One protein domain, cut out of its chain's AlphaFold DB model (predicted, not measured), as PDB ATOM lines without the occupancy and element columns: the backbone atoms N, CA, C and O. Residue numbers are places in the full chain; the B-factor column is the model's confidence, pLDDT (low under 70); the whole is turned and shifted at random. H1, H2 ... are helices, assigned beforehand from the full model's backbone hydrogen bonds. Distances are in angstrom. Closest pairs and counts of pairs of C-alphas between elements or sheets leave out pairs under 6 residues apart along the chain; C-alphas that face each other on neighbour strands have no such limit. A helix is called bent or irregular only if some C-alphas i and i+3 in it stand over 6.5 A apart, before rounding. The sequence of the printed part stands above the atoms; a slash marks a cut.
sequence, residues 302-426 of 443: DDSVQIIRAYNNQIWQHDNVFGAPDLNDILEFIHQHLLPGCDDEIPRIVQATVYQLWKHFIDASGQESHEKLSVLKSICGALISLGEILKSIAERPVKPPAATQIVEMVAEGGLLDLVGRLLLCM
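What this domain is: This is residues 302 to 426 of the 443 residues of an uncharacterized protein of Rhizoctonia solani (UniProt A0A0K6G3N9). A long hairpin of two helices, H3 and H4, makes the middle of an elongated stack, with the shorter pair H1 and H2 over one side and H5, then H6, in a row along the other. The helices run roughly along the long axis. The printed part has 125 residues with six named helices, H1 to H6 in chain order, and no named strand: all helix. It is compact, with a radius of gyration of the C-alphas of 14.4 A, and spans 44 by 25 by 22 A.

Where its parts are: H1, residues 302 to 317, begins at C-alpha (37.206, -7.970, -26.266) and is 21.7 A long. H2 is residues 324 to 336, 19.4 A. H3, residues 343 to 366, is 37.1 A long and irregular: C-alphas 344 and 347 are 7.0 A apart. H4, residues 369 to 394, is 37.0 A long. H5 is residues 400 to 412, 17.9 A. H6, residues 415 to 425, 15.4 A, ends at C-alpha (40.594, 29.186, -10.775).

How they stand to each other: H1, H2, H3, H4 and H6 form an up-and-down bundle, each running against the one before. The hub H3 touches H4 in a hairpin, a shallow tilt of 12 degrees, with closest C-alphas Ala 364 and Lys 372 at 5.2 A. With residues 343 to 351 alone H3 touches H5, closest C-alphas Pro 347 and Ile 406, 5.0 A. H2 touches H4, closest C-alphas Asn 328 and Ala 382, 4.0 A. H6 touches no helix but is near H3 and H4. Every O i to N i+4 pair is within hydrogen-bond range in H1, H4, H5 and H6; H2 has 7 of 9, H3 17 of 20.

The domain as a whole: The C-alphas of Glu 368 and Pro 397 are farthest apart, 45.2 A. The printed part has no cut and no long link. Residues 319 to 320 have pLDDT under 70.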
ATOM      1  N   ASP A 302      38.665  -8.093 -26.280       91.69
ATOM      2  CA  ASP A 302      37.206  -7.970 -26.266       91.69
ATOM      3  C   ASP A 302      36.698  -7.382 -24.939       91.69
ATOM      4  O   ASP A 302      35.858  -6.486 -24.944       91.69
ATOM      5  N   ASP A 303      37.276  -7.798 -23.809       92.69
ATOM      6  CA  ASP A 303      36.941  -7.271 -22.483       92.69
ATOM      7  C   ASP A 303      37.322  -5.789 -22.335       92.69
ATOM      8  O   ASP A 303      36.509  -4.978 -21.894       92.69
ATOM      9  N   SER A 304      38.516  -5.396 -22.795       93.38
ATOM     10  CA  SER A 304      38.947  -3.992 -22.820       93.38
ATOM     11  C   SER A 304      37.977  -3.111 -23.613       93.38
ATOM     12  O   SER A 304      37.568  -2.046 -23.146       93.38
ATOM     13  N   VAL A 305      37.561  -3.569 -24.798       93.56
ATOM     14  CA  VAL A 305      36.576  -2.866 -25.633       93.56
ATOM     15  C   VAL A 305      35.222  -2.779 -24.925       93.56
ATOM     16  O   VAL A 305      34.576  -1.731 -24.961       93.56
ATOM     17  N   GLN A 306      34.789  -3.845 -24.251       93.69
ATOM     18  CA  GLN A 306      33.532  -3.851 -23.505       93.69
ATOM     19  C   GLN A 306      33.540  -2.884 -22.315       93.69
ATOM     20  O   GLN A 306      32.556  -2.170 -22.129       93.69
ATOM     21  N   ILE A 307      34.640  -2.789 -21.561       95.69
ATOM     22  CA  ILE A 307      34.806  -1.809 -20.471       95.69
ATOM     23  C   ILE A 307      34.651  -0.381 -21.002       95.69
ATOM     24  O   ILE A 307      33.884   0.414 -20.455       95.69
ATOM     25  N   ILE A 308      35.331  -0.070 -22.108       94.94
ATOM     26  CA  ILE A 308      35.273   1.255 -22.734       94.94
ATOM     27  C   ILE A 308      33.853   1.570 -23.223       94.94
ATOM     28  O   ILE A 308      33.356   2.684 -23.047       94.94
ATOM     29  N   ARG A 309      33.175   0.597 -23.836       94.31
ATOM     30  CA  ARG A 309      31.794   0.771 -24.304       94.31
ATOM     31  C   ARG A 309      30.816   0.952 -23.151       94.31
ATOM     32  O   ARG A 309      29.957   1.819 -23.253       94.31
ATOM     33  N   ALA A 310      30.967   0.199 -22.063       93.69
ATOM     34  CA  ALA A 310      30.140   0.351 -20.870       93.69
ATOM     35  C   ALA A 310      30.277   1.765 -20.281       93.69
ATOM     36  O   ALA A 310      29.270   2.432 -20.071       93.69
ATOM     37  N   TYR A 311      31.505   2.277 -20.147       94.69
ATOM     38  CA  TYR A 311      31.756   3.660 -19.721       94.69
ATOM     39  C   TYR A 311      31.062   4.701 -20.605       94.69
ATOM     40  O   TYR A 311      30.355   5.578 -20.106       94.69
ATOM     41  N   ASN A 312      31.237   4.594 -21.925       92.50
ATOM     42  CA  ASN A 312      30.620   5.525 -22.864       92.50
ATOM     43  C   ASN A 312      29.092   5.465 -22.783       92.50
ATOM     44  O   ASN A 312      28.445   6.502 -22.658       92.50
ATOM     45  N   ASN A 313      28.515   4.262 -22.807       90.44
ATOM     46  CA  ASN A 313      27.071   4.078 -22.678       90.44
ATOM     47  C   ASN A 313      26.552   4.721 -21.391       90.44
ATOM     48  O   ASN A 313      25.558   5.435 -21.436       90.44
ATOM     49  N   GLN A 314      27.265   4.544 -20.281       89.00
ATOM     50  CA  GLN A 314      26.872   5.093 -18.994       89.00
ATOM     51  C   GLN A 314      26.814   6.626 -18.996       89.00
ATOM     52  O   GLN A 314      25.859   7.202 -18.482       89.00
ATOM     53  N   ILE A 315      27.798   7.289 -19.609       89.00
ATOM     54  CA  ILE A 315      27.824   8.755 -19.727       89.00
ATOM     55  C   ILE A 315      26.705   9.281 -20.624       89.00
ATOM     56  O   ILE A 315      26.122  10.319 -20.316       89.00
ATOM     57  N   TRP A 316      26.416   8.592 -21.728       87.88
ATOM     58  CA  TRP A 316      25.451   9.072 -22.720       87.88
ATOM     59  C   TRP A 316      24.000   8.698 -22.403       87.88
ATOM     60  O   TRP A 316      23.088   9.391 -22.843       87.88
ATOM     61  N   GLN A 317      23.765   7.616 -21.658       82.31
ATOM     62  CA  GLN A 317      22.417   7.173 -21.278       82.31
ATOM     63  C   GLN A 317      21.913   7.846 -20.002       82.31
ATOM     64  O   GLN A 317      20.703   7.971 -19.803       82.31
ATOM     65  N   HIS A 318      22.824   8.265 -19.128       78.94
ATOM     66  CA  HIS A 318      22.479   8.765 -17.813       78.94
ATOM     67  C   HIS A 318      23.272  10.030 -17.493       78.94
ATOM     68  O   HIS A 318      24.497  10.035 -17.378       78.94
ATOM     69  N   ASP A 319      22.542  11.112 -17.264       68.69
ATOM     70  CA  ASP A 319      23.133  12.346 -16.783       68.69
ATOM     71  C   ASP A 319      23.690  12.171 -15.357       68.69
ATOM     72  O   ASP A 319      22.979  11.753 -14.445       68.69
ATOM     73  N   ASN A 320      24.952  12.563 -15.138       68.31
ATOM     74  CA  ASN A 320      25.591  12.653 -13.814       68.31
ATOM     75  C   ASN A 320      25.680  11.330 -13.024       68.31
ATOM     76  O   ASN A 320      25.498  11.324 -11.803       68.31
ATOM     77  N   VAL A 321      25.959  10.199 -13.678       73.06
ATOM     78  CA  VAL A 321      26.170   8.918 -12.966       73.06
ATOM     79  C   VAL A 321      27.379   8.982 -12.041       73.06
ATOM     80  O   VAL A 321      27.299   8.582 -10.880       73.06
ATOM     81  N   PHE A 322      28.501   9.468 -12.561       82.06
ATOM     82  CA  PHE A 322      29.745   9.570 -11.814       82.06
ATOM     83  C   PHE A 322      29.813  10.941 -11.152       82.06
ATOM     84  O   PHE A 322      29.527  11.957 -11.785       82.06
ATOM     85  N   GLY A 323      30.155  10.981  -9.865       80.75
ATOM     86  CA  GLY A 323      30.622  12.221  -9.267       80.75
ATOM     87  C   GLY A 323      31.993  12.587  -9.837       80.75
ATOM     88  O   GLY A 323      32.711  11.734 -10.362       80.75
ATOM     89  N   ALA A 324      32.397  13.848  -9.678       78.88
ATOM     90  CA  ALA A 324      33.725  14.281 -10.108       78.88
ATOM     91  C   ALA A 324      34.873  13.423  -9.518       78.88
ATOM     92  O   ALA A 324      35.805  13.130 -10.266       78.88
ATOM     93  N   PRO A 325      34.837  12.981  -8.236       80.00
ATOM     94  CA  PRO A 325      35.851  12.068  -7.700       80.00
ATOM     95  C   PRO A 325      35.825  10.688  -8.370       80.00
ATOM     96  O   PRO A 325      36.874  10.149  -8.708       80.00
ATOM     97  N   ASP A 326      34.629  10.145  -8.615       86.25
ATOM     98  CA  ASP A 326      34.450   8.808  -9.191       86.25
ATOM     99  C   ASP A 326      34.988   8.735 -10.624       86.25
ATOM    100  O   ASP A 326      35.525   7.709 -11.041       86.25
ATOM    101  N   LEU A 327      34.875   9.837 -11.374       88.81
ATOM    102  CA  LEU A 327      35.348   9.922 -12.751       88.81
ATOM    103  C   LEU A 327      36.853   9.650 -12.858       88.81
ATOM    104  O   LEU A 327      37.276   8.939 -13.766       88.81
ATOM    105  N   ASN A 328      37.654  10.165 -11.920       88.94
ATOM    106  CA  ASN A 328      39.088   9.887 -11.883       88.94
ATOM    107  C   ASN A 328      39.361   8.385 -11.751       88.94
ATOM    108  O   ASN A 328      40.096   7.810 -12.551       88.94
ATOM    109  N   ASP A 329      38.731   7.752 -10.770       87.00
ATOM    110  CA  ASP A 329      38.968   6.345 -10.484       87.00
ATOM    111  C   ASP A 329      38.495   5.419 -11.615       87.00
ATOM    112  O   ASP A 329      39.093   4.373 -11.873       87.00
ATOM    113  N   ILE A 330      37.396   5.776 -12.286       91.19
ATOM    114  CA  ILE A 330      36.891   5.029 -13.440       91.19
ATOM    115  C   ILE A 330      37.852   5.156 -14.629       91.19
ATOM    116  O   ILE A 330      38.115   4.163 -15.306       91.19
ATOM    117  N   LEU A 331      38.426   6.338 -14.867       92.56
ATOM    118  CA  LEU A 331      39.440   6.521 -15.908       92.56
ATOM    119  C   LEU A 331      40.722   5.745 -15.596       92.56
ATOM    120  O   LEU A 331      41.287   5.129 -16.495       92.56
ATOM    121  N   GLU A 332      41.150   5.710 -14.335       90.25
ATOM    122  CA  GLU A 332      42.280   4.882 -13.911       90.25
ATOM    123  C   GLU A 332      41.996   3.386 -14.135       90.25
ATOM    124  O   GLU A 332      42.836   2.661 -14.676       90.25
ATOM    125  N   PHE A 333      40.782   2.929 -13.808       91.62
ATOM    126  CA  PHE A 333      40.334   1.564 -14.089       91.62
ATOM    127  C   PHE A 333      40.383   1.231 -15.590       91.62
ATOM    128  O   PHE A 333      40.873   0.162 -15.967       91.62
ATOM    129  N   ILE A 334      39.925   2.146 -16.453       93.25
ATOM    130  CA  ILE A 334      39.982   1.999 -17.917       93.25
ATOM    131  C   ILE A 334      41.432   1.963 -18.404       93.25
ATOM    132  O   ILE A 334      41.786   1.097 -19.205       93.25
ATOM    133  N   HIS A 335      42.280   2.866 -17.908       91.94
ATOM    134  CA  HIS A 335      43.691   2.937 -18.279       91.94
ATOM    135  C   HIS A 335      44.406   1.602 -18.027       91.94
ATOM    136  O   HIS A 335      45.104   1.096 -18.907       91.94
ATOM    137  N   GLN A 336      44.165   0.977 -16.873       90.62
ATOM    138  CA  GLN A 336      44.763  -0.316 -16.520       90.62
ATOM    139  C   GLN A 336      44.234  -1.499 -17.350       90.62
ATOM    140  O   GLN A 336      44.871  -2.554 -17.403       90.62
ATOM    141  N   HIS A 337      43.099  -1.328 -18.031       91.44
ATOM    142  CA  HIS A 337      42.543  -2.312 -18.957       91.44
ATOM    143  C   HIS A 337      42.899  -2.049 -20.419       91.44
ATOM    144  O   HIS A 337      42.504  -2.826 -21.289       91.44
ATOM    145  N   LEU A 338      43.655  -0.996 -20.723       90.12
ATOM    146  CA  LEU A 338      43.865  -0.575 -22.098       90.12
ATOM    147  C   LEU A 338      44.876  -1.459 -22.849       90.12
ATOM    148  O   LEU A 338      46.086  -1.421 -22.609       90.12
ATOM    149  N   LEU A 339      44.381  -2.207 -23.837       89.75
ATOM    150  CA  LEU A 339      45.189  -3.059 -24.712       89.75
ATOM    151  C   LEU A 339      45.352  -2.465 -26.121       89.75
ATOM    152  O   LEU A 339      44.452  -1.768 -26.600       89.75
ATOM    153  N   PRO A 340      46.466  -2.762 -26.825       86.69
ATOM    154  CA  PRO A 340      46.597  -2.444 -28.248       86.69
ATOM    155  C   PRO A 340      45.427  -3.026 -29.056       86.69
ATOM    156  O   PRO A 340      45.071  -4.188 -28.862       86.69
ATOM    157  N   GLY A 341      44.843  -2.235 -29.962       85.56
ATOM    158  CA  GLY A 341      43.652  -2.615 -30.730       85.56
ATOM    159  C   GLY A 341      42.339  -2.013 -30.217       85.56
ATOM    160  O   GLY A 341      41.331  -2.117 -30.911       85.56
ATOM    161  N   CYS A 342      42.343  -1.340 -29.059       87.75
ATOM    162  CA  CYS A 342      41.203  -0.544 -28.571       87.75
ATOM    163  C   CYS A 342      41.162   0.880 -29.156       87.75
ATOM    164  O   CYS A 342      40.315   1.680 -28.767       87.75
ATOM    165  N   ASP A 343      42.088   1.214 -30.060       85.94
ATOM    166  CA  ASP A 343      42.367   2.583 -30.516       85.94
ATOM    167  C   ASP A 343      41.134   3.274 -31.119       85.94
ATOM    168  O   ASP A 343      40.932   4.474 -30.936       85.94
ATOM    169  N   ASP A 344      40.276   2.495 -31.779       86.94
ATOM    170  CA  ASP A 344      39.061   2.980 -32.437       86.94
ATOM    171  C   ASP A 344      37.982   3.453 -31.431       86.94
ATOM    172  O   ASP A 344      37.071   4.191 -31.801       86.94
ATOM    173  N   GLU A 345      38.075   3.066 -30.153       89.94
ATOM    174  CA  GLU A 345      37.121   3.465 -29.104       89.94
ATOM    175  C   GLU A 345      37.603   4.678 -28.279       89.94
ATOM    176  O   GLU A 345      36.815   5.305 -27.566       89.94
ATOM    177  N   ILE A 346      38.880   5.056 -28.390       89.75
ATOM    178  CA  ILE A 346      39.489   6.151 -27.614       89.75
ATOM    179  C   ILE A 346      38.852   7.516 -27.877       89.75
ATOM    180  O   ILE A 346      38.590   8.217 -26.895       89.75
ATOM    181  N   PRO A 347      38.570   7.926 -29.133       90.69
ATOM    182  CA  PRO A 347      37.953   9.227 -29.381       90.69
ATOM    183  C   PRO A 347      36.667   9.428 -28.569       90.69
ATOM    184  O   PRO A 347      36.426  10.513 -28.041       90.69
ATOM    185  N   ARG A 348      35.884   8.354 -28.386       91.00
ATOM    186  CA  ARG A 348      34.652   8.377 -27.588       91.00
ATOM    187  C   ARG A 348      34.930   8.592 -26.104       91.00
ATOM    188  O   ARG A 348      34.241   9.399 -25.492       91.00
ATOM    189  N   ILE A 349      35.969   7.956 -25.549       92.31
ATOM    190  CA  ILE A 349      36.390   8.185 -24.154       92.31
ATOM    191  C   ILE A 349      36.733   9.657 -23.950       92.31
ATOM    192  O   ILE A 349      36.248  10.263 -22.996       92.31
ATOM    193  N   VAL A 350      37.549  10.236 -24.838       92.44
ATOM    194  CA  VAL A 350      37.954  11.646 -24.750       92.44
ATOM    195  C   VAL A 350      36.718  12.537 -24.770       92.44
ATOM    196  O   VAL A 350      36.529  13.338 -23.858       92.44
ATOM    197  N   GLN A 351      35.835  12.340 -25.748       91.94
ATOM    198  CA  GLN A 351      34.616  13.129 -25.895       91.94
ATOM    199  C   GLN A 351      33.706  13.037 -24.661       91.94
ATOM    200  O   GLN A 351      33.319  14.063 -24.100       91.94
ATOM    201  N   ALA A 352      33.394  11.819 -24.213       91.88
ATOM    202  CA  ALA A 352      32.523  11.567 -23.068       91.88
ATOM    203  C   ALA A 352      33.100  12.162 -21.772       91.88
ATOM    204  O   ALA A 352      32.385  12.787 -20.988       91.88
ATOM    205  N   THR A 353      34.413  12.028 -21.578       93.12
ATOM    206  CA  THR A 353      35.113  12.559 -20.402       93.12
ATOM    207  C   THR A 353      35.108  14.080 -20.398       93.12
ATOM    208  O   THR A 353      34.724  14.686 -19.404       93.12
ATOM    209  N   VAL A 354      35.486  14.716 -21.511       92.25
ATOM    210  CA  VAL A 354      35.511  16.181 -21.623       92.25
ATOM    211  C   VAL A 354      34.121  16.769 -21.385       92.25
ATOM    212  O   VAL A 354      33.994  17.739 -20.637       92.25
ATOM    213  N   TYR A 355      33.079  16.142 -21.937       91.62
ATOM    214  CA  TYR A 355      31.689  16.514 -21.681       91.62
ATOM    215  C   TYR A 355      31.343  16.488 -20.180       91.62
ATOM    216  O   TYR A 355      30.846  17.482 -19.645       91.62
ATOM    217  N   GLN A 356      31.657  15.395 -19.475       90.94
ATOM    218  CA  GLN A 356      31.386  15.283 -18.036       90.94
ATOM    219  C   GLN A 356      32.196  16.280 -17.199       90.94
ATOM    220  O   GLN A 356      31.664  16.890 -16.271       90.94
ATOM    221  N   LEU A 357      33.468  16.509 -17.537       91.94
ATOM    222  CA  LEU A 357      34.303  17.474 -16.818       91.94
ATOM    223  C   LEU A 357      33.764  18.902 -16.950       91.94
ATOM    224  O   LEU A 357      33.731  19.635 -15.960       91.94
ATOM    225  N   TRP A 358      33.305  19.288 -18.144       91.88
ATOM    226  CA  TRP A 358      32.634  20.571 -18.354       91.88
ATOM    227  C   TRP A 358      31.387  20.711 -17.498       91.88
ATOM    228  O   TRP A 358      31.185  21.750 -16.869       91.88
ATOM    229  N   LYS A 359      30.574  19.658 -17.441       90.00
ATOM    230  CA  LYS A 359      29.356  19.641 -16.640       90.00
ATOM    231  C   LYS A 359      29.658  19.842 -15.157       90.00
ATOM    232  O   LYS A 359      29.135  20.772 -14.552       90.00
ATOM    233  N   HIS A 360      30.599  19.077 -14.604       90.12
ATOM    234  CA  HIS A 360      31.044  19.254 -13.219       90.12
ATOM    235  C   HIS A 360      31.631  20.645 -12.952       90.12
ATOM    236  O   HIS A 360      31.391  21.219 -11.891       90.12
ATOM    237  N   PHE A 361      32.385  21.205 -13.902       90.31
ATOM    238  CA  PHE A 361      32.938  22.551 -13.776       90.31
ATOM    239  C   PHE A 361      31.839  23.623 -13.712       90.31
ATOM    240  O   PHE A 361      31.903  24.526 -12.873       90.31
ATOM    241  N   ILE A 362      30.827  23.518 -14.579       89.25
ATOM    242  CA  ILE A 362      29.681  24.433 -14.611       89.25
ATOM    243  C   ILE A 362      28.860  24.295 -13.327       89.25
ATOM    244  O   ILE A 362      28.579  25.309 -12.687       89.25
ATOM    245  N   ASP A 363      28.557  23.074 -12.893       86.50
ATOM    246  CA  ASP A 363      27.785  22.818 -11.671       86.50
ATOM    247  C   ASP A 363      28.500  23.369 -10.420       86.50
ATOM    248  O   ASP A 363      27.877  23.972  -9.545       86.50
ATOM    249  N   ALA A 364      29.833  23.267 -10.363       85.50
ATOM    250  CA  ALA A 364      30.639  23.811  -9.269       85.50
ATOM    251  C   ALA A 364      30.714  25.349  -9.251       85.50
ATOM    252  O   ALA A 364      31.140  25.943  -8.258       85.50
ATOM    253  N   SER A 365      30.335  26.030 -10.338       78.94
ATOM    254  CA  SER A 365      30.435  27.492 -10.424       78.94
ATOM    255  C   SER A 365      29.504  28.215  -9.441       78.94
ATOM    256  O   SER A 365      29.872  29.296  -8.976       78.94
ATOM    257  N   GLY A 366      28.375  27.592  -9.083       76.00
ATOM    258  CA  GLY A 366      27.392  28.096  -8.116       76.00
ATOM    259  C   GLY A 366      27.572  27.598  -6.677       76.00
ATOM    260  O   GLY A 366      26.765  27.956  -5.823       76.00
ATOM    261  N   GLN A 367      28.592  26.778  -6.397       78.00
ATOM    262  CA  GLN A 367      28.820  26.189  -5.073       78.00
ATOM    263  C   GLN A 367      29.660  27.079  -4.145       78.00
ATOM    264  O   GLN A 367      30.377  27.986  -4.583       78.00
ATOM    265  N   GLU A 368      29.613  26.777  -2.844       77.88
ATOM    266  CA  GLU A 368      30.478  27.408  -1.848       77.88
ATOM    267  C   GLU A 368      31.967  27.141  -2.125       77.88
ATOM    268  O   GLU A 368      32.358  26.156  -2.754       77.88
ATOM    269  N   SER A 369      32.841  28.018  -1.618       77.81
ATOM    270  CA  SER A 369      34.274  28.004  -1.958       77.81
ATOM    271  C   SER A 369      34.985  26.680  -1.633       77.81
ATOM    272  O   SER A 369      35.899  26.290  -2.361       77.81
ATOM    273  N   HIS A 370      34.592  25.993  -0.556       76.56
ATOM    274  CA  HIS A 370      35.217  24.732  -0.148       76.56
ATOM    275  C   HIS A 370      34.785  23.553  -1.033       76.56
ATOM    276  O   HIS A 370      35.632  22.796  -1.510       76.56
ATOM    277  N   GLU A 371      33.484  23.423  -1.302       79.00
ATOM    278  CA  GLU A 371      32.929  22.388  -2.185       79.00
ATOM    279  C   GLU A 371      33.459  22.544  -3.607       79.00
ATOM    280  O   GLU A 371      33.994  21.595  -4.185       79.00
ATOM    281  N   LYS A 372      33.457  23.784  -4.110       83.25
ATOM    282  CA  LYS A 372      34.036  24.134  -5.404       83.25
ATOM    283  C   LYS A 372      35.494  23.692  -5.516       83.25
ATOM    284  O   LYS A 372      35.877  23.103  -6.522       83.25
ATOM    285  N   LEU A 373      36.319  23.923  -4.491       84.25
ATOM    286  CA  LEU A 373      37.722  23.495  -4.505       84.25
ATOM    287  C   LEU A 373      37.867  21.966  -4.572       84.25
ATOM    288  O   LEU A 373      38.759  21.471  -5.259       84.25
ATOM    289  N   SER A 374      37.005  21.223  -3.876       84.56
ATOM    290  CA  SER A 374      36.992  19.754  -3.917       84.56
ATOM    291  C   SER A 374      36.655  19.227  -5.316       84.56
ATOM    292  O   SER A 374      37.359  18.364  -5.853       84.56
ATOM    293  N   VAL A 375      35.634  19.807  -5.957       86.50
ATOM    294  CA  VAL A 375      35.250  19.449  -7.330       86.50
ATOM    295  C   VAL A 375      36.374  19.775  -8.313       86.50
ATOM    296  O   VAL A 375      36.748  18.920  -9.111       86.50
ATOM    297  N   LEU A 376      36.989  20.958  -8.210       88.94
ATOM    298  CA  LEU A 376      38.109  21.348  -9.074       88.94
ATOM    299  C   LEU A 376      39.313  20.402  -8.940       88.94
ATOM    300  O   LEU A 376      39.903  20.023  -9.949       88.94
ATOM    301  N   LYS A 377      39.657  19.967  -7.718       87.81
ATOM    302  CA  LYS A 377      40.709  18.956  -7.506       87.81
ATOM    303  C   LYS A 377      40.376  17.630  -8.187       87.81
ATOM    304  O   LYS A 377      41.256  17.018  -8.784       87.81
ATOM    305  N   SER A 378      39.115  17.215  -8.115       88.94
ATOM    306  CA  SER A 378      38.647  15.969  -8.726       88.94
ATOM    307  C   SER A 378      38.696  16.035 -10.256       88.94
ATOM    308  O   SER A 378      39.175  15.103 -10.897       88.94
ATOM    309  N   ILE A 379      38.312  17.179 -10.840       91.50
ATOM    310  CA  ILE A 379      38.461  17.456 -12.277       91.50
ATOM    311  C   ILE A 379      39.935  17.359 -12.692       91.50
ATOM    312  O   ILE A 379      40.244  16.716 -13.693       91.50
ATOM    313  N   CYS A 380      40.860  17.938 -11.918       91.19
ATOM    314  CA  CYS A 380      42.294  17.811 -12.191       91.19
ATOM    315  C   CYS A 380      42.772  16.351 -12.144       91.19
ATOM    316  O   CYS A 380      43.548  15.951 -13.006       91.19
ATOM    317  N   GLY A 381      42.301  15.552 -11.180       90.69
ATOM    318  CA  GLY A 381      42.602  14.116 -11.120       90.69
ATOM    319  C   GLY A 381      42.150  13.385 -12.386       90.69
ATOM    320  O   GLY A 381      42.953  12.741 -13.055       90.69
ATOM    321  N   ALA A 382      40.895  13.583 -12.789       92.19
ATOM    322  CA  ALA A 382      40.356  12.979 -14.004       92.19
ATOM    323  C   ALA A 382      41.107  13.416 -15.277       92.19
ATOM    324  O   ALA A 382      41.332  12.597 -16.167       92.19
ATOM    325  N   LEU A 383      41.559  14.673 -15.356       93.25
ATOM    326  CA  LEU A 383      42.412  15.151 -16.452       93.25
ATOM    327  C   LEU A 383      43.780  14.460 -16.484       93.25
ATOM    328  O   LEU A 383      44.268  14.146 -17.569       93.25
ATOM    329  N   ILE A 384      44.389  14.203 -15.322       92.50
ATOM    330  CA  ILE A 384      45.643  13.442 -15.224       92.50
ATOM    331  C   ILE A 384      45.422  12.017 -15.739       92.50
ATOM    332  O   ILE A 384      46.161  11.568 -16.613       92.50
ATOM    333  N   SER A 385      44.367  11.342 -15.278       92.62
ATOM    334  CA  SER A 385      44.031   9.982 -15.717       92.62
ATOM    335  C   SER A 385      43.725   9.906 -17.219       92.62
ATOM    336  O   SER A 385      44.187   8.991 -17.899       92.62
ATOM    337  N   LEU A 386      43.028  10.904 -17.780       93.69
ATOM    338  CA  LEU A 386      42.835  11.025 -19.228       93.69
ATOM    339  C   LEU A 386      44.170  11.228 -19.968       93.69
ATOM    340  O   LEU A 386      44.384  10.644 -21.029       93.69
ATOM    341  N   GLY A 387      45.078  12.027 -19.404       92.19
ATOM    342  CA  GLY A 387      46.424  12.232 -19.933       92.19
ATOM    343  C   GLY A 387      47.241  10.939 -19.999       92.19
ATOM    344  O   GLY A 387      47.874  10.679 -21.021       92.19
ATOM    345  N   GLU A 388      47.178  10.097 -18.965       92.50
ATOM    346  CA  GLU A 388      47.855   8.793 -18.954       92.50
ATOM    347  C   GLU A 388      47.284   7.835 -20.011       92.50
ATOM    348  O   GLU A 388      48.050   7.174 -20.716       92.50
ATOM    349  N   ILE A 389      45.960   7.833 -20.224       91.88
ATOM    350  CA  ILE A 389      45.333   7.093 -21.334       91.88
ATOM    351  C   ILE A 389      45.915   7.556 -22.675       91.88
ATOM    352  O   ILE A 389      46.401   6.736 -23.455       91.88
ATOM    353  N   LEU A 390      45.907   8.868 -22.937       90.38
ATOM    354  CA  LEU A 390      46.409   9.438 -24.191       90.38
ATOM    355  C   LEU A 390      47.901   9.154 -24.404       90.38
ATOM    356  O   LEU A 390      48.315   8.835 -25.519       90.38
ATOM    357  N   LYS A 391      48.704   9.219 -23.340       89.69
ATOM    358  CA  LYS A 391      50.134   8.906 -23.373       89.69
ATOM    359  C   LYS A 391      50.388   7.437 -23.717       89.69
ATOM    360  O   LYS A 391      51.169   7.160 -24.623       89.69
ATOM    361  N   SER A 392      49.682   6.513 -23.061       86.25
ATOM    362  CA  SER A 392      49.781   5.064 -23.308       86.25
ATOM    363  C   SER A 392      49.492   4.698 -24.771       86.25
ATOM    364  O   SER A 392      50.061   3.750 -25.318       86.25
ATOM    365  N   ILE A 393      48.636   5.485 -25.426       83.88
ATOM    366  CA  ILE A 393      48.278   5.338 -26.839       83.88
ATOM    367  C   ILE A 393      49.335   5.973 -27.748       83.88
ATOM    368  O   ILE A 393      49.737   5.358 -28.731       83.88
ATOM    369  N   ALA A 394      49.819   7.172 -27.415       82.19
ATOM    370  CA  ALA A 394      50.835   7.881 -28.196       82.19
ATOM    371  C   ALA A 394      52.180   7.133 -28.265       82.19
ATOM    372  O   ALA A 394      52.912   7.262 -29.243       82.19
ATOM    373  N   GLU A 395      52.496   6.322 -27.253       84.00
ATOM    374  CA  GLU A 395      53.683   5.455 -27.226       84.00
ATOM    375  C   GLU A 395      53.581   4.247 -28.183       84.00
ATOM    376  O   GLU A 395      54.527   3.467 -28.314       84.00
ATOM    377  N   ARG A 396      52.446   4.077 -28.878       81.88
ATOM    378  CA  ARG A 396      52.150   2.949 -29.770       81.88
ATOM    379  C   ARG A 396      51.786   3.453 -31.176       81.88
ATOM    380  O   ARG A 396      51.346   4.589 -31.340       81.88
ATOM    381  N   PRO A 397      51.943   2.630 -32.228       72.56
ATOM    382  CA  PRO A 397      51.490   2.993 -33.567       72.56
ATOM    383  C   PRO A 397      49.955   3.015 -33.633       72.56
ATOM    384  O   PRO A 397      49.311   1.982 -33.809       72.56
ATOM    385  N   VAL A 398      49.373   4.207 -33.498       73.88
ATOM    386  CA  VAL A 398      47.928   4.453 -33.626       73.88
ATOM    387  C   VAL A 398      47.535   4.511 -35.099       73.88
ATOM    388  O   VAL A 398      48.253   5.077 -35.928       73.88
ATOM    389  N   LYS A 399      46.360   3.975 -35.446       77.12
ATOM    390  CA  LYS A 399      45.803   4.140 -36.795       77.12
ATOM    391  C   LYS A 399      45.570   5.637 -37.082       77.12
ATOM    392  O   LYS A 399      44.947   6.304 -36.253       77.12
ATOM    393  N   PRO A 400      45.967   6.163 -38.258       78.25
ATOM    394  CA  PRO A 400      45.822   7.587 -38.572       78.25
ATOM    395  C   PRO A 400      44.414   8.169 -38.342       78.25
ATOM    396  O   PRO A 400      44.334   9.243 -37.755       78.25
ATOM    397  N   PRO A 401      43.303   7.479 -38.689       82.12
ATOM    398  CA  PRO A 401      41.959   8.010 -38.448       82.12
ATOM    399  C   PRO A 401      41.637   8.226 -36.963       82.12
ATOM    400  O   PRO A 401      41.051   9.244 -36.611       82.12
ATOM    401  N   ALA A 402      42.046   7.299 -36.091       79.00
ATOM    402  CA  ALA A 402      41.822   7.419 -34.652       79.00
ATOM    403  C   ALA A 402      42.663   8.561 -34.060       79.00
ATOM    404  O   ALA A 402      42.155   9.353 -33.272       79.00
ATOM    405  N   ALA A 403      43.920   8.704 -34.494       80.94
ATOM    406  CA  ALA A 403      44.785   9.806 -34.071       80.94
ATOM    407  C   ALA A 403      44.217  11.177 -34.477       80.94
ATOM    408  O   ALA A 403      44.175  12.089 -33.653       80.94
ATOM    409  N   THR A 404      43.730  11.312 -35.716       84.88
ATOM    410  CA  THR A 404      43.072  12.538 -36.189       84.88
ATOM    411  C   THR A 404      41.838  12.865 -35.353       84.88
ATOM    412  O   THR A 404      41.740  13.980 -34.850       84.88
ATOM    413  N   GLN A 405      40.958  11.889 -35.108       85.94
ATOM    414  CA  GLN A 405      39.760  12.099 -34.291       85.94
ATOM    415  C   GLN A 405      40.090  12.491 -32.847       85.94
ATOM    416  O   GLN A 405      39.407  13.329 -32.272       85.94
ATOM    417  N   ILE A 406      41.137  11.921 -32.243       84.50
ATOM    418  CA  ILE A 406      41.577  12.325 -30.898       84.50
ATOM    419  C   ILE A 406      41.990  13.801 -30.899       84.50
ATOM    420  O   ILE A 406      41.569  14.551 -30.020       84.50
ATOM    421  N   VAL A 407      42.789  14.228 -31.882       85.44
ATOM    422  CA  VAL A 407      43.234  15.626 -31.994       85.44
ATOM    423  C   VAL A 407      42.049  16.564 -32.213       85.44
ATOM    424  O   VAL A 407      41.965  17.585 -31.533       85.44
ATOM    425  N   GLU A 408      41.116  16.205 -33.096       85.88
ATOM    426  CA  GLU A 408      39.877  16.956 -33.330       85.88
ATOM    427  C   GLU A 408      39.051  17.074 -32.043       85.88
ATOM    428  O   GLU A 408      38.684  18.176 -31.655       85.88
ATOM    429  N   MET A 409      38.846  15.982 -31.302       84.50
ATOM    430  CA  MET A 409      38.089  16.007 -30.041       84.50
ATOM    431  C   MET A 409      38.769  16.849 -28.956       84.50
ATOM    432  O   MET A 409      38.086  17.495 -28.163       84.50
ATOM    433  N   VAL A 410      40.102  16.883 -28.907       83.00
ATOM    434  CA  VAL A 410      40.838  17.750 -27.970       83.00
ATOM    435  C   VAL A 410      40.741  19.223 -28.378       83.00
ATOM    436  O   VAL A 410      40.548  20.084 -27.514       83.00
ATOM    437  N   ALA A 411      40.877  19.516 -29.674       82.69
ATOM    438  CA  ALA A 411      40.868  20.875 -30.205       82.69
ATOM    439  C   ALA A 411      39.461  21.495 -30.200       82.69
ATOM    440  O   ALA A 411      39.288  22.628 -29.752       82.69
ATOM    441  N   GLU A 412      38.460  20.749 -30.663       85.00
ATOM    442  CA  GLU A 412      37.081  21.209 -30.847       85.00
ATOM    443  C   GLU A 412      36.193  20.914 -29.635       85.00
ATOM    444  O   GLU A 412      35.273  21.676 -29.346       85.00
ATOM    445  N   GLY A 413      36.483  19.857 -28.869       78.88
ATOM    446  CA  GLY A 413      35.704  19.470 -27.685       78.88
ATOM    447  C   GLY A 413      35.888  20.392 -26.474       78.88
ATOM    448  O   GLY A 413      35.314  20.147 -25.417       78.88
ATOM    449  N   GLY A 414      36.688  21.455 -26.597       86.50
ATOM    450  CA  GLY A 414      36.850  22.468 -25.554       86.50
ATOM    451  C   GLY A 414      37.711  22.027 -24.369       86.50
ATOM    452  O   GLY A 414      37.684  22.685 -23.331       86.50
ATOM    453  N   LEU A 415      38.489  20.946 -24.493       89.56
ATOM    454  CA  LEU A 415      39.387  20.493 -23.424       89.56
ATOM    455  C   LEU A 415      40.422  21.571 -23.062       89.56
ATOM    456  O   LEU A 415      40.665  21.832 -21.885       89.56
ATOM    457  N   LEU A 416      41.006  22.235 -24.063       89.12
ATOM    458  CA  LEU A 416      41.990  23.297 -23.834       89.12
ATOM    459  C   LEU A 416      41.380  24.520 -23.132       89.12
ATOM    460  O   LEU A 416      42.015  25.087 -22.242       89.12
ATOM    461  N   ASP A 417      40.145  24.897 -23.481       91.69
ATOM    462  CA  ASP A 417      39.430  25.987 -22.802       91.69
ATOM    463  C   ASP A 417      39.116  25.614 -21.345       91.69
ATOM    464  O   ASP A 417      39.335  26.420 -20.440       91.69
ATOM    465  N   LEU A 418      38.706  24.366 -21.091       90.88
ATOM    466  CA  LEU A 418      38.485  23.865 -19.735       90.88
ATOM    467  C   LEU A 418      39.762  23.962 -18.894       90.88
ATOM    468  O   LEU A 418      39.737  24.528 -17.802       90.88
ATOM    469  N   VAL A 419      40.891  23.462 -19.409       89.69
ATOM    470  CA  VAL A 419      42.194  23.547 -18.729       89.69
ATOM    471  C   VAL A 419      42.572  25.005 -18.456       89.69
ATOM    472  O   VAL A 419      42.969  25.335 -17.338       89.69
ATOM    473  N   GLY A 420      42.388  25.899 -19.433       88.75
ATOM    474  CA  GLY A 420      42.614  27.335 -19.264       88.75
ATOM    475  C   GLY A 420      41.782  27.939 -18.128       88.75
ATOM    476  O   GLY A 420      42.309  28.654 -17.275       88.75
ATOM    477  N   ARG A 421      40.489  27.608 -18.051       89.56
ATOM    478  CA  ARG A 421      39.597  28.085 -16.980       89.56
ATOM    479  C   ARG A 421      39.944  27.509 -15.614       89.56
ATOM    480  O   ARG A 421      39.863  28.230 -14.620       89.56
ATOM    481  N   LEU A 422      40.356  26.244 -15.549       88.00
ATOM    482  CA  LEU A 422      40.841  25.628 -14.313       88.00
ATOM    483  C   LEU A 422      42.094  26.340 -13.798       88.00
ATOM    484  O   LEU A 422      42.157  26.669 -12.615       88.00
ATOM    485  N   LEU A 423      43.044  26.656 -14.685       85.44
ATOM    486  CA  LEU A 423      44.247  27.424 -14.343       85.44
ATOM    487  C   LEU A 423      43.897  28.798 -13.757       85.44
ATOM    488  O   LEU A 423      44.480  29.189 -12.750       85.44
ATOM    489  N   LEU A 424      42.904  29.497 -14.318       85.19
ATOM    490  CA  LEU A 424      42.419  30.774 -13.775       85.19
ATOM    491  C   LEU A 424      41.756  30.636 -12.394       85.19
ATOM    492  O   LEU A 424      41.767  31.580 -11.605       85.19
ATOM    493  N   CYS A 425      41.179  29.472 -12.087       81.88
ATOM    494  CA  CYS A 425      40.594  29.186 -10.775       81.88
ATOM    495  C   CYS A 425      41.652  28.827  -9.719       81.88
ATOM    496  O   CYS A 425      41.388  28.951  -8.519       81.88
ATOM    497  N   MET A 426      42.845  28.394 -10.134       72.56
ATOM    498  CA  MET A 426      43.953  28.120  -9.225       72.56
ATOM    499  C   MET A 426      44.606  29.438  -8.801       72.56
ATOM    500  O   MET A 426      45.320  30.079  -9.568       72.56
TER     501      MET A 426